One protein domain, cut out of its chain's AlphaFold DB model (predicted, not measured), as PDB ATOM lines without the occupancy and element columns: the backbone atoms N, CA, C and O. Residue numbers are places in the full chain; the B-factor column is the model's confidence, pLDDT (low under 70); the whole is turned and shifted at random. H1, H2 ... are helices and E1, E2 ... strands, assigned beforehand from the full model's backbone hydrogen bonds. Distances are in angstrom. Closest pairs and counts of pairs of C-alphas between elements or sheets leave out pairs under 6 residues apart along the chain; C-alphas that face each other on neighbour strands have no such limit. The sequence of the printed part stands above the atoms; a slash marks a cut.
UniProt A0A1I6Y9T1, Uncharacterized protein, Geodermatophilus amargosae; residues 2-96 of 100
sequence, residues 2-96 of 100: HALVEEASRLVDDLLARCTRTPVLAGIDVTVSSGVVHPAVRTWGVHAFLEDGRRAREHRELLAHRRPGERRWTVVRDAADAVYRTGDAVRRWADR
ATOM      1  N   HIS A   2     157.653 221.198 184.294       62.94
ATOM      2  CA  HIS A   2     157.354 220.480 185.546       62.94
ATOM      3  C   HIS A   2     156.210 221.107 186.369       62.94
ATOM      4  O   HIS A   2     155.198 220.458 186.587       62.94
ATOM      5  N   ALA A   3     156.280 222.412 186.665       70.88
ATOM      6  CA  ALA A   3     155.235 223.111 187.428       70.88
ATOM      7  C   ALA A   3     153.828 223.073 186.786       70.88
ATOM      8  O   ALA A   3     152.831 223.040 187.494       70.88
ATOM      9  N   LEU A   4     153.735 223.047 185.449       68.06
ATOM     10  CA  LEU A   4     152.447 222.973 184.745       68.06
ATOM     11  C   LEU A   4     151.861 221.557 184.797       68.06
ATOM     12  O   LEU A   4     150.651 221.394 184.866       68.06
ATOM     13  N   VAL A   5     152.724 220.539 184.740       64.56
ATOM     14  CA  VAL A   5     152.315 219.138 184.886       64.56
ATOM     15  C   VAL A   5     151.851 218.883 186.320       64.56
ATOM     16  O   VAL A   5     150.804 218.286 186.506       64.56
ATOM     17  N   GLU A   6     152.554 219.413 187.322       72.44
ATOM     18  CA  GLU A   6     152.139 219.314 188.728       72.44
ATOM     19  C   GLU A   6     150.818 220.040 189.016       72.44
ATOM     20  O   GLU A   6     149.971 219.511 189.735       72.44
ATOM     21  N   GLU A   7     150.625 221.247 188.473       75.69
ATOM     22  CA  GLU A   7     149.355 221.967 188.610       75.69
ATOM     23  C   GLU A   7     148.216 221.217 187.907       75.69
ATOM     24  O   GLU A   7     147.129 221.083 188.463       75.69
ATOM     25  N   ALA A   8     148.476 220.669 186.719       68.12
ATOM     26  CA  ALA A   8     147.526 219.834 185.997       68.12
ATOM     27  C   ALA A   8     147.145 218.564 186.766       68.12
ATOM     28  O   ALA A   8     145.964 218.242 186.834       68.12
ATOM     29  N   SER A   9     148.116 217.854 187.347       71.00
ATOM     30  CA  SER A   9     147.861 216.663 188.163       71.00
ATOM     31  C   SER A   9     146.993 216.998 189.372       71.00
ATOM     32  O   SER A   9     145.982 216.340 189.577       71.00
ATOM     33  N   ARG A  10     147.295 218.090 190.091       79.25
ATOM     34  CA  ARG A  10     146.453 218.552 191.208       79.25
ATOM     35  C   ARG A  10     145.027 218.873 190.771       79.25
ATOM     36  O   ARG A  10     144.084 218.507 191.457       79.25
ATOM     37  N   LEU A  11     144.859 219.515 189.616       75.25
ATOM     38  CA  LEU A  11     143.531 219.797 189.072       75.25
ATOM     39  C   LEU A  11     142.763 218.526 188.696       75.25
ATOM     40  O   LEU A  11     141.545 218.496 188.851       75.25
ATOM     41  N   VAL A  12     143.454 217.492 188.215       73.69
ATOM     42  CA  VAL A  12     142.854 216.180 187.936       73.69
ATOM     43  C   VAL A  12     142.451 215.479 189.228       73.69
ATOM     44  O   VAL A  12     141.333 214.978 189.299       73.69
ATOM     45  N   ASP A  13     143.304 215.489 190.249       80.44
ATOM     46  CA  ASP A  13     143.000 214.889 191.550       80.44
ATOM     47  C   ASP A  13     141.815 215.598 192.221       80.44
ATOM     48  O   ASP A  13     140.882 214.946 192.694       80.44
ATOM     49  N   ASP A  14     141.789 216.934 192.180       82.31
ATOM     50  CA  ASP A  14     140.664 217.741 192.660       82.31
ATOM     51  C   ASP A  14     139.381 217.429 191.877       82.31
ATOM     52  O   ASP A  14     138.299 217.318 192.459       82.31
ATOM     53  N   LEU A  15     139.479 217.268 190.555       76.94
ATOM     54  CA  LEU A  15     138.348 216.924 189.698       76.94
ATOM     55  C   LEU A  15     137.806 215.526 190.018       76.94
ATOM     56  O   LEU A  15     136.602 215.383 190.220       76.94
ATOM     57  N   LEU A  16     138.678 214.524 190.150       77.69
ATOM     58  CA  LEU A  16     138.314 213.169 190.566       77.69
ATOM     59  C   LEU A  16     137.660 213.173 191.953       77.69
ATOM     60  O   LEU A  16     136.597 212.579 192.133       77.69
ATOM     61  N   ALA A  17     138.229 213.902 192.915       83.44
ATOM     62  CA  ALA A  17     137.662 214.040 194.254       83.44
ATOM     63  C   ALA A  17     136.281 214.721 194.245       83.44
ATOM     64  O   ALA A  17     135.414 214.400 195.059       83.44
ATOM     65  N   ARG A  18     136.042 215.665 193.329       83.06
ATOM     66  CA  ARG A  18     134.716 216.277 193.142       83.06
ATOM     67  C   ARG A  18     133.736 215.320 192.477       83.06
ATOM     68  O   ARG A  18     132.574 215.291 192.881       83.06
ATOM     69  N   CYS A  19     134.182 214.529 191.503       80.38
ATOM     70  CA  CYS A  19     133.363 213.497 190.876       80.38
ATOM     71  C   CYS A  19     132.882 212.469 191.907       80.38
ATOM     72  O   CYS A  19     131.680 212.244 191.996       80.38
ATOM     73  N   THR A  20     133.770 211.927 192.745       78.31
ATOM     74  CA  THR A  20     133.406 210.913 193.755       78.31
ATOM     75  C   THR A  20     132.477 211.441 194.849       78.31
ATOM     76  O   THR A  20     131.691 210.685 195.410       78.31
ATOM     77  N   ARG A  21     132.523 212.748 195.141       83.50
ATOM     78  CA  ARG A  21     131.602 213.419 196.078       83.50
ATOM     79  C   ARG A  21     130.275 213.837 195.448       83.50
ATOM     80  O   ARG A  21     129.370 214.244 196.171       83.50
ATOM     81  N   THR A  22     130.155 213.801 194.122       84.12
ATOM     82  CA  THR A  22     128.929 214.201 193.431       84.12
ATOM     83  C   THR A  22     127.912 213.064 193.543       84.12
ATOM     84  O   THR A  22     128.162 212.008 192.969       84.12
ATOM     85  N   PRO A  23     126.750 213.246 194.206       84.56
ATOM     86  CA  PRO A  23     125.845 212.132 194.511       84.56
ATOM     87  C   PRO A  23     125.387 211.330 193.288       84.56
ATOM     88  O   PRO A  23     125.292 210.114 193.357       84.56
ATOM     89  N   VAL A  24     125.163 211.995 192.147       84.50
ATOM     90  CA  VAL A  24     124.760 211.321 190.897       84.50
ATOM     91  C   VAL A  24     125.886 210.498 190.251       84.50
ATOM     92  O   VAL A  24     125.611 209.639 189.425       84.50
ATOM     93  N   LEU A  25     127.148 210.757 190.603       83.94
ATOM     94  CA  LEU A  25     128.313 210.009 190.116       83.94
ATOM     95  C   LEU A  25     128.846 209.013 191.161       83.94
ATOM     96  O   LEU A  25     129.813 208.306 190.887       83.94
ATOM     97  N   ALA A  26     128.253 208.952 192.357       81.81
ATOM     98  CA  ALA A  26     128.685 208.043 193.411       81.81
ATOM     99  C   ALA A  26     128.430 206.582 193.001       81.81
ATOM    100  O   ALA A  26     127.335 206.241 192.564       81.81
ATOM    101  N   GLY A  27     129.446 205.726 193.142       78.69
ATOM    102  CA  GLY A  27     129.376 204.314 192.741       78.69
ATOM    103  C   GLY A  27     129.510 204.062 191.233       78.69
ATOM    104  O   GLY A  27     129.543 202.910 190.822       78.69
ATOM    105  N   ILE A  28     129.630 205.112 190.415       83.31
ATOM    106  CA  ILE A  28     129.899 205.010 188.978       83.31
ATOM    107  C   ILE A  28     131.412 205.050 188.759       83.31
ATOM    108  O   ILE A  28     132.111 205.834 189.408       83.31
ATOM    109  N   ASP A  29     131.927 204.240 187.833       87.19
ATOM    110  CA  ASP A  29     133.339 204.307 187.464       87.19
ATOM    111  C   ASP A  29     133.597 205.603 186.680       87.19
ATOM    112  O   ASP A  29     133.094 205.810 185.571       87.19
ATOM    113  N   VAL A  30     134.345 206.522 187.290       84.69
ATOM    114  CA  VAL A  30     134.671 207.818 186.702       84.69
ATOM    115  C   VAL A  30     136.161 207.889 186.433       84.69
ATOM    116  O   VAL A  30     136.978 207.798 187.345       84.69
ATOM    117  N   THR A  31     136.517 208.159 185.179       83.75
ATOM    118  CA  THR A  31     137.901 208.420 184.785       83.75
ATOM    119  C   THR A  31     138.044 209.830 184.234       83.75
ATOM    120  O   THR A  31     137.139 210.389 183.607       83.75
ATOM    121  N   VAL A  32     139.208 210.426 184.479       80.31
ATOM    122  CA  VAL A  32     139.579 211.727 183.927       80.31
ATOM    123  C   VAL A  32     140.738 211.520 182.966       80.31
ATOM    124  O   VAL A  32     141.755 210.935 183.328       80.31
ATOM    125  N   SER A  33     140.591 212.001 181.736       81.25
ATOM    126  CA  SER A  33     141.670 212.006 180.751       81.25
ATOM    127  C   SER A  33     142.262 213.401 180.605       81.25
ATOM    128  O   SER A  33     141.605 214.409 180.866       81.25
ATOM    129  N   SER A  34     143.512 213.467 180.153       79.00
ATOM    130  CA  SER A  34     144.152 214.713 179.731       79.00
ATOM    131  C   SER A  34     144.580 214.596 178.274       79.00
ATOM    132  O   SER A  34     145.026 213.535 177.837       79.00
ATOM    133  N   GLY A  35     144.452 215.684 177.526       76.75
ATOM    134  CA  GLY A  35     144.769 215.746 176.110       76.75
ATOM    135  C   GLY A  35     145.421 217.067 175.722       76.75
ATOM    136  O   GLY A  35     145.232 218.109 176.354       76.75
ATOM    137  N   VAL A  36     146.200 217.019 174.645       80.75
ATOM    138  CA  VAL A  36     146.733 218.201 173.965       80.75
ATOM    139  C   VAL A  36     145.992 218.319 172.641       80.75
ATOM    140  O   VAL A  36     146.178 217.485 171.762       80.75
ATOM    141  N   VAL A  37     145.139 219.335 172.507       78.94
ATOM    142  CA  VAL A  37     144.389 219.586 171.257       78.94
ATOM    143  C   VAL A  37     145.215 220.444 170.297       78.94
ATOM    144  O   VAL A  37     145.125 220.303 169.083       78.94
ATOM    145  N   HIS A  38     146.056 221.318 170.848       80.00
ATOM    146  CA  HIS A  38     146.987 222.171 170.119       80.00
ATOM    147  C   HIS A  38     148.245 222.363 170.986       80.00
ATOM    148  O   HIS A  38     148.124 222.354 172.213       80.00
ATOM    149  N   PRO A  39     149.446 222.615 170.430       78.81
ATOM    150  CA  PRO A  39     150.664 222.842 171.225       78.81
ATOM    151  C   PRO A  39     150.558 223.946 172.290       78.81
ATOM    152  O   PRO A  39     151.383 224.029 173.200       78.81
ATOM    153  N   ALA A  40     149.547 224.804 172.167       79.38
ATOM    154  CA  ALA A  40     149.260 225.911 173.067       79.38
ATOM    155  C   ALA A  40     147.946 225.750 173.861       79.38
ATOM    156  O   ALA A  40     147.494 226.713 174.469       79.38
ATOM    157  N   VAL A  41     147.311 224.572 173.840       79.69
ATOM    158  CA  VAL A  41     145.991 224.311 174.440       79.69
ATOM    159  C   VAL A  41     145.971 222.907 175.051       79.69
ATOM    160  O   VAL A  41     146.182 221.916 174.346       79.69
ATOM    161  N   ARG A  42     145.688 222.808 176.353       80.00
ATOM    162  CA  ARG A  42     145.514 221.526 177.054       80.00
ATOM    163  C   ARG A  42     144.089 221.373 177.552       80.00
ATOM    164  O   ARG A  42     143.538 222.302 178.136       80.00
ATOM    165  N   THR A  43     143.515 220.199 177.340       80.56
ATOM    166  CA  THR A  43     142.141 219.881 177.728       80.56
ATOM    167  C   THR A  43     142.093 218.656 178.619       80.56
ATOM    168  O   THR A  43     142.947 217.780 178.510       80.56
ATOM    169  N   TRP A  44     141.060 218.557 179.440       79.06
ATOM    170  CA  TRP A  44     140.790 217.404 180.281       79.06
ATOM    171  C   TRP A  44     139.362 216.942 180.061       79.06
ATOM    172  O   TRP A  44     138.473 217.760 179.839       79.06
ATOM    173  N   GLY A  45     139.159 215.630 180.058       81.56
ATOM    174  CA  GLY A  45     137.855 215.022 179.859       81.56
ATOM    175  C   GLY A  45     137.393 214.283 181.102       81.56
ATOM    176  O   GLY A  45     138.197 213.584 181.704       81.56
ATOM    177  N   VAL A  46     136.112 214.391 181.456       84.75
ATOM    178  CA  VAL A  46     135.457 213.528 182.450       84.75
ATOM    179  C   VAL A  46     134.674 212.447 181.709       84.75
ATOM    180  O   VAL A  46     133.949 212.713 180.744       84.75
ATOM    181  N   HIS A  47     134.867 211.207 182.139       85.31
ATOM    182  CA  HIS A  47     134.299 210.007 181.550       85.31
ATOM    183  C   HIS A  47     133.576 209.260 182.662       85.31
ATOM    184  O   HIS A  47     134.181 208.980 183.687       85.31
ATOM    185  N   ALA A  48     132.310 208.925 182.449       86.50
ATOM    186  CA  ALA A  48     131.561 208.060 183.353       86.50
ATOM    187  C   ALA A  48     131.242 206.746 182.634       86.50
ATOM    188  O   ALA A  48     130.729 206.770 181.508       86.50
ATOM    189  N   PHE A  49     131.553 205.628 183.279       86.62
ATOM    190  CA  PHE A  49     131.299 204.269 182.825       86.62
ATOM    191  C   PHE A  49     130.304 203.596 183.768       86.62
ATOM    192  O   PHE A  49     130.437 203.658 184.988       86.62
ATOM    193  N   LEU A  50     129.279 202.988 183.179       81.38
ATOM    194  CA  LEU A  50     128.289 202.194 183.898       81.38
ATOM    195  C   LEU A  50     128.884 200.828 184.265       81.38
ATOM    196  O   LEU A  50     129.897 200.418 183.701       81.38
ATOM    197  N   GLU A  51     128.222 200.099 185.166       78.81
ATOM    198  CA  GLU A  51     128.661 198.764 185.609       78.81
ATOM    199  C   GLU A  51     128.800 197.758 184.453       78.81
ATOM    200  O   GLU A  51     129.641 196.864 184.501       78.81
ATOM    201  N   ASP A  52     128.027 197.931 183.377       81.06
ATOM    202  CA  ASP A  52     128.101 197.110 182.162       81.06
ATOM    203  C   ASP A  52     129.251 197.501 181.210       81.06
ATOM    204  O   ASP A  52     129.344 197.000 180.087       81.06
ATOM    205  N   GLY A  53     130.122 198.421 181.636       75.81
ATOM    206  CA  GLY A  53     131.269 198.913 180.878       75.81
ATOM    207  C   GLY A  53     130.915 199.899 179.763       75.81
ATOM    208  O   GLY A  53     131.816 200.432 179.105       75.81
ATOM    209  N   ARG A  54     129.629 200.199 179.526       81.38
ATOM    210  CA  ARG A  54     129.251 201.232 178.557       81.38
ATOM    211  C   ARG A  54     129.577 202.605 179.109       81.38
ATOM    212  O   ARG A  54     129.356 202.933 180.273       81.38
ATOM    213  N   ARG A  55     130.050 203.464 178.216       79.75
ATOM    214  CA  ARG A  55     130.285 204.862 178.543       79.75
ATOM    215  C   ARG A  55     128.957 205.610 178.601       79.75
ATOM    216  O   ARG A  55     128.298 205.773 177.576       79.75
ATOM    217  N   ALA A  56     128.605 206.117 179.778       74.69
ATOM    218  CA  ALA A  56     127.420 206.942 179.966       74.69
ATOM    219  C   ALA A  56     127.564 208.297 179.252       74.69
ATOM    220  O   ALA A  56     126.621 208.765 178.614       74.69
ATOM    221  N   ARG A  57     128.750 208.934 179.327       75.62
ATOM    222  CA  ARG A  57     129.023 210.223 178.658       75.62
ATOM    223  C   ARG A  57     130.515 210.605 178.607       75.62
ATOM    224  O   ARG A  57     131.328 210.146 179.405       75.62
ATOM    225  N   GLU A  58     130.844 211.488 177.659       78.69
ATOM    226  CA  GLU A  58     132.084 212.274 177.571       78.69
ATOM    227  C   GLU A  58     131.787 213.765 177.753       78.69
ATOM    228  O   GLU A  58     130.920 214.300 177.052       78.69
ATOM    229  N   HIS A  59     132.552 214.454 178.598       78.38
ATOM    230  CA  HIS A  59     132.653 215.911 178.544       78.38
ATOM    231  C   HIS A  59     134.112 216.356 178.584       78.38
ATOM    232  O   HIS A  59     134.907 215.727 179.270       78.38
ATOM    233  N   ARG A  60     134.464 217.418 177.850       73.38
ATOM    234  CA  ARG A  60     135.829 217.950 177.759       73.38
ATOM    235  C   ARG A  60     135.846 219.427 178.090       73.38
ATOM    236  O   ARG A  60     135.019 220.173 177.578       73.38
ATOM    237  N   GLU A  61     136.875 219.835 178.810       74.38
ATOM    238  CA  GLU A  61     137.139 221.227 179.118       74.38
ATOM    239  C   GLU A  61     138.576 221.633 178.880       74.38
ATOM    240  O   GLU A  61     139.503 220.827 178.911       74.38
ATOM    241  N   LEU A  62     138.752 222.929 178.676       70.75
ATOM    242  CA  LEU A  62     140.035 223.588 178.583       70.75
ATOM    243  C   LEU A  62     140.496 223.981 179.988       70.75
ATOM    244  O   LEU A  62     139.849 224.846 180.560       70.75
ATOM    245  N   LEU A  63     141.607 223.432 180.511       74.88
ATOM    246  CA  LEU A  63     142.187 223.976 181.758       74.88
ATOM    247  C   LEU A  63     143.320 224.970 181.525       74.88
ATOM    248  O   LEU A  63     143.617 225.748 182.421       74.88
ATOM    249  N   ALA A  64     143.979 224.974 180.363       77.25
ATOM    250  CA  ALA A  64     145.058 225.926 180.115       77.25
ATOM    251  C   ALA A  64     145.262 226.240 178.635       77.25
ATOM    252  O   ALA A  64     145.223 225.352 177.778       77.25
ATOM    253  N   HIS A  65     145.581 227.500 178.351       81.12
ATOM    254  CA  HIS A  65     146.007 227.946 177.031       81.12
ATOM    255  C   HIS A  65     147.237 228.854 177.100       81.12
ATOM    256  O   HIS A  65     147.606 229.371 178.152       81.12
ATOM    257  N   ARG A  66     147.863 229.079 175.947       82.69
ATOM    258  CA  ARG A  66     148.924 230.064 175.744       82.69
ATOM    259  C   ARG A  66     148.724 230.734 174.391       82.69
ATOM    260  O   ARG A  66     148.595 230.048 173.380       82.69
ATOM    261  N   ARG A  67     148.667 232.059 174.347       82.38
ATOM    262  CA  ARG A  67     148.548 232.800 173.083       82.38
ATOM    263  C   ARG A  67     149.914 232.911 172.391       82.38
ATOM    264  O   ARG A  67     150.950 232.769 173.049       82.38
ATOM    265  N   PRO A  68     149.954 233.165 171.072       79.38
ATOM    266  CA  PRO A  68     151.204 233.464 170.382       79.38
ATOM    267  C   PRO A  68     151.956 234.617 171.065       79.38
ATOM    268  O   PRO A  68     151.367 235.647 171.376       79.38
ATOM    269  N   GLY A  69     153.251 234.425 171.329       82.12
ATOM    270  CA  GLY A  69     154.104 235.411 172.008       82.12
ATOM    271  C   GLY A  69     154.075 235.369 173.543       82.12
ATOM    272  O   GLY A  69     154.979 235.911 174.179       82.12
ATOM    273  N   GLU A  70     153.116 234.679 174.168       81.75
ATOM    274  CA  GLU A  70     153.100 234.519 175.626       81.75
ATOM    275  C   GLU A  70     154.169 233.515 176.086       81.75
ATOM    276  O   GLU A  70     154.303 232.412 175.552       81.75
ATOM    277  N   ARG A  71     154.934 233.875 177.127       74.06
ATOM    278  CA  ARG A  71     155.930 232.970 177.740       74.06
ATOM    279  C   ARG A  71     155.320 232.059 178.810       74.06
ATOM    280  O   ARG A  71     155.878 231.001 179.093       74.06
ATOM    281  N   ARG A  72     154.191 232.460 179.402       76.62
ATOM    282  CA  ARG A  72     153.487 231.736 180.472       76.62
ATOM    283  C   ARG A  72     152.160 231.187 179.958       76.62
ATOM    284  O   ARG A  72     151.575 231.755 179.047       76.62
ATOM    285  N   TRP A  73     151.731 230.066 180.527       78.75
ATOM    286  CA  TRP A  73     150.400 229.514 180.292       78.75
ATOM    287  C   TRP A  73     149.390 230.209 181.204       78.75
ATOM    288  O   TRP A  73     149.716 230.522 182.349       78.75
ATOM    289  N   THR A  74     148.179 230.408 180.696       79.94
ATOM    290  CA  THR A  74     147.025 230.912 181.440       79.94
ATOM    291  C   THR A  74     146.095 229.747 181.723       79.94
ATOM    292  O   THR A  74     145.672 229.048 180.799       79.94
ATOM    293  N   VAL A  75     145.789 229.532 182.999       72.56
ATOM    294  CA  VAL A  75     144.865 228.487 183.441       72.56
ATOM    295  C   VAL A  75     143.444 229.044 183.370       72.56
ATOM    296  O   VAL A  75     143.150 230.072 183.971       72.56
ATOM    297  N   VAL A  76     142.568 228.376 182.627       71.06
ATOM    298  CA  VAL A  76     141.138 228.693 182.527       71.06
ATOM    299  C   VAL A  76     140.427 227.560 183.238       71.06
ATOM    300  O   VAL A  76     140.451 226.452 182.746       71.06
ATOM    301  N   ARG A  77     139.884 227.765 184.436       66.00
ATOM    302  CA  ARG A  77     139.259 226.660 185.179       66.00
ATOM    303  C   ARG A  77     137.755 226.731 184.999       66.00
ATOM    304  O   ARG A  77     137.154 227.667 185.513       66.00
ATOM    305  N   ASP A  78     137.169 225.723 184.359       71.00
ATOM    306  CA  ASP A  78     135.726 225.487 184.461       71.00
ATOM    307  C   ASP A  78     135.379 224.054 184.878       71.00
ATOM    308  O   ASP A  78     134.257 223.629 184.692       71.00
ATOM    309  N   ALA A  79     136.290 223.310 185.528       68.94
ATOM    310  CA  ALA A  79     136.127 221.867 185.813       68.94
ATOM    311  C   ALA A  79     134.817 221.491 186.538       68.94
ATOM    312  O   ALA A  79     134.447 220.324 186.633       68.94
ATOM    313  N   ALA A  80     134.129 222.480 187.112       75.31
ATOM    314  CA  ALA A  80     132.792 222.348 187.659       75.31
ATOM    315  C   ALA A  80     131.707 222.064 186.609       75.31
ATOM    316  O   ALA A  80     130.850 221.220 186.878       75.31
ATOM    317  N   ASP A  81     131.740 222.722 185.453       79.88
ATOM    318  CA  ASP A  81     130.766 222.530 184.379       79.88
ATOM    319  C   ASP A  81     130.854 221.097 183.819       79.88
ATOM    320  O   ASP A  81     129.832 220.449 183.602       79.88
ATOM    321  N   ALA A  82     132.052 220.517 183.739       78.06
ATOM    322  CA  ALA A  82     132.288 219.153 183.279       78.06
ATOM    323  C   ALA A  82     131.641 218.130 184.193       78.06
ATOM    324  O   ALA A  82     130.964 217.215 183.717       78.06
ATOM    325  N   VAL A  83     131.833 218.287 185.504       83.06
ATOM    326  CA  VAL A  83     131.198 217.433 186.511       83.06
ATOM    327  C   VAL A  83     129.684 217.584 186.430       83.06
ATOM    328  O   VAL A  83     128.976 216.579 186.365       83.06
ATOM    329  N   TYR A  84     129.190 218.824 186.378       85.62
ATOM    330  CA  TYR A  84     127.762 219.114 186.324       85.62
ATOM    331  C   TYR A  84     127.098 218.491 185.089       85.62
ATOM    332  O   TYR A  84     126.138 217.732 185.224       85.62
ATOM    333  N   ARG A  85     127.640 218.740 183.892       83.44
ATOM    334  CA  ARG A  85     127.116 218.209 182.624       83.44
ATOM    335  C   ARG A  85     127.216 216.695 182.537       83.44
ATOM    336  O   ARG A  85     126.324 216.066 181.971       83.44
ATOM    337  N   THR A  86     128.279 216.106 183.083       85.50
ATOM    338  CA  THR A  86     128.416 214.645 183.148       85.50
ATOM    339  C   THR A  86     127.339 214.057 184.056       85.50
ATOM    340  O   THR A  86     126.624 213.147 183.640       85.50
ATOM    341  N   GLY A  87     127.150 214.623 185.250       87.19
ATOM    342  CA  GLY A  87     126.113 214.191 186.185       87.19
ATOM    343  C   GLY A  87     124.687 214.376 185.653       87.19
ATOM    344  O   GLY A  87     123.847 213.503 185.837       87.19
ATOM    345  N   ASP A  88     124.401 215.483 184.967       87.69
ATOM    346  CA  ASP A  88     123.105 215.718 184.320       87.69
ATOM    347  C   ASP A  88     122.823 214.714 183.188       87.69
ATOM    348  O   ASP A  88     121.709 214.207 183.058       87.69
ATOM    349  N   ALA A  89     123.836 214.373 182.388       82.94
ATOM    350  CA  ALA A  89     123.698 213.363 181.344       82.94
ATOM    351  C   ALA A  89     123.428 211.964 181.920       82.94
ATOM    352  O   ALA A  89     122.581 211.250 181.387       82.94
ATOM    353  N   VAL A  90     124.104 211.595 183.014       84.25
ATOM    354  CA  VAL A  90     123.846 210.338 183.738       84.25
ATOM    355  C   VAL A  90     122.413 210.303 184.271       84.25
ATOM    356  O   VAL A  90     121.713 209.321 184.041       84.25
ATOM    357  N   ARG A  91     121.939 211.389 184.897       87.31
ATOM    358  CA  ARG A  91     120.544 211.531 185.355       87.31
ATOM    359  C   ARG A  91     119.551 211.288 184.218       87.31
ATOM    360  O   ARG A  91     118.725 210.389 184.302       87.31
ATOM    361  N   ARG A  92     119.719 211.999 183.098       86.19
ATOM    362  CA  ARG A  92     118.864 211.839 181.909       86.19
ATOM    363  C   ARG A  92     118.910 210.440 181.302       86.19
ATOM    364  O   ARG A  92     117.946 210.040 180.656       86.19
ATOM    365  N   TRP A  93     120.031 209.730 181.424       83.56
ATOM    366  CA  TRP A  93     120.120 208.336 181.001       83.56
ATOM    367  C   TRP A  93     119.322 207.428 181.939       83.56
ATOM    368  O   TRP A  93     118.519 206.643 181.447       83.56
ATOM    369  N   ALA A  94     119.488 207.581 183.256       82.56
ATOM    370  CA  ALA A  94     118.763 206.797 184.254       82.56
ATOM    371  C   ALA A  94     117.243 206.979 184.118       82.56
ATOM    372  O   ALA A  94     116.513 205.996 184.117       82.56
ATOM    373  N   ASP A  95     116.781 208.209 183.871       85.19
ATOM    374  CA  ASP A  95     115.361 208.518 183.646       85.19
ATOM    375  C   ASP A  95     114.774 207.838 182.393       85.19
ATOM    376  O   ASP A  95     113.559 207.696 182.261       85.19
ATOM    377  N   ARG A  96     115.625 207.459 181.430       82.88
ATOM    378  CA  ARG A  96     115.237 206.803 180.168       82.88
ATOM    379  C   ARG A  96     115.501 205.305 180.170       82.88
ATOM    380  O   ARG A  96     115.074 204.626 179.234       82.88
TER     381      ARG A  96
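Overview. This is residues 2 to 96 of the 100 residues of an uncharacterized protein of Geodermatophilus amargosae (UniProt A0A1I6Y9T1). Helices H1 and H2 cover one face of a strongly twisted sheet, two layers in a rod of 49 by 20 by 20 A. The 95 printed residues hold, in order, H1 E1 E2 E3 H2, mixed in class; the strands form a meander, each antiparallel to the one before. It is only just compact, close to loose, radius of gyration of the C-alphas 14.5 A.

Along the chain. H1, residues 2 to 21, 28.7 A, begins at C-alpha 2 (157.354, 220.480, 185.546). E1 is residues 29 to 38, E2 41 to 49, E3 55 to 65. H2, residues 79 to 94, 23.0 A, ends at C-alpha 94 (118.763, 206.797, 184.254).

Arrangement. In hairpin E1 and E2, N 33 and O 45 are 2.9 A apart; in hairpin E2 and E3, N 44 and O 61, 2.8 A. Residues 15 to 19 of H1 alone touch H2, closest C-alphas 19 and 83, 6.3 A. Each O i to N i+4 pair in H1 is within hydrogen-bond range, 11 of 12 in H2.

Size, cuts and confidence. The link E3 to H2 is long; six residues are under pLDDT 70.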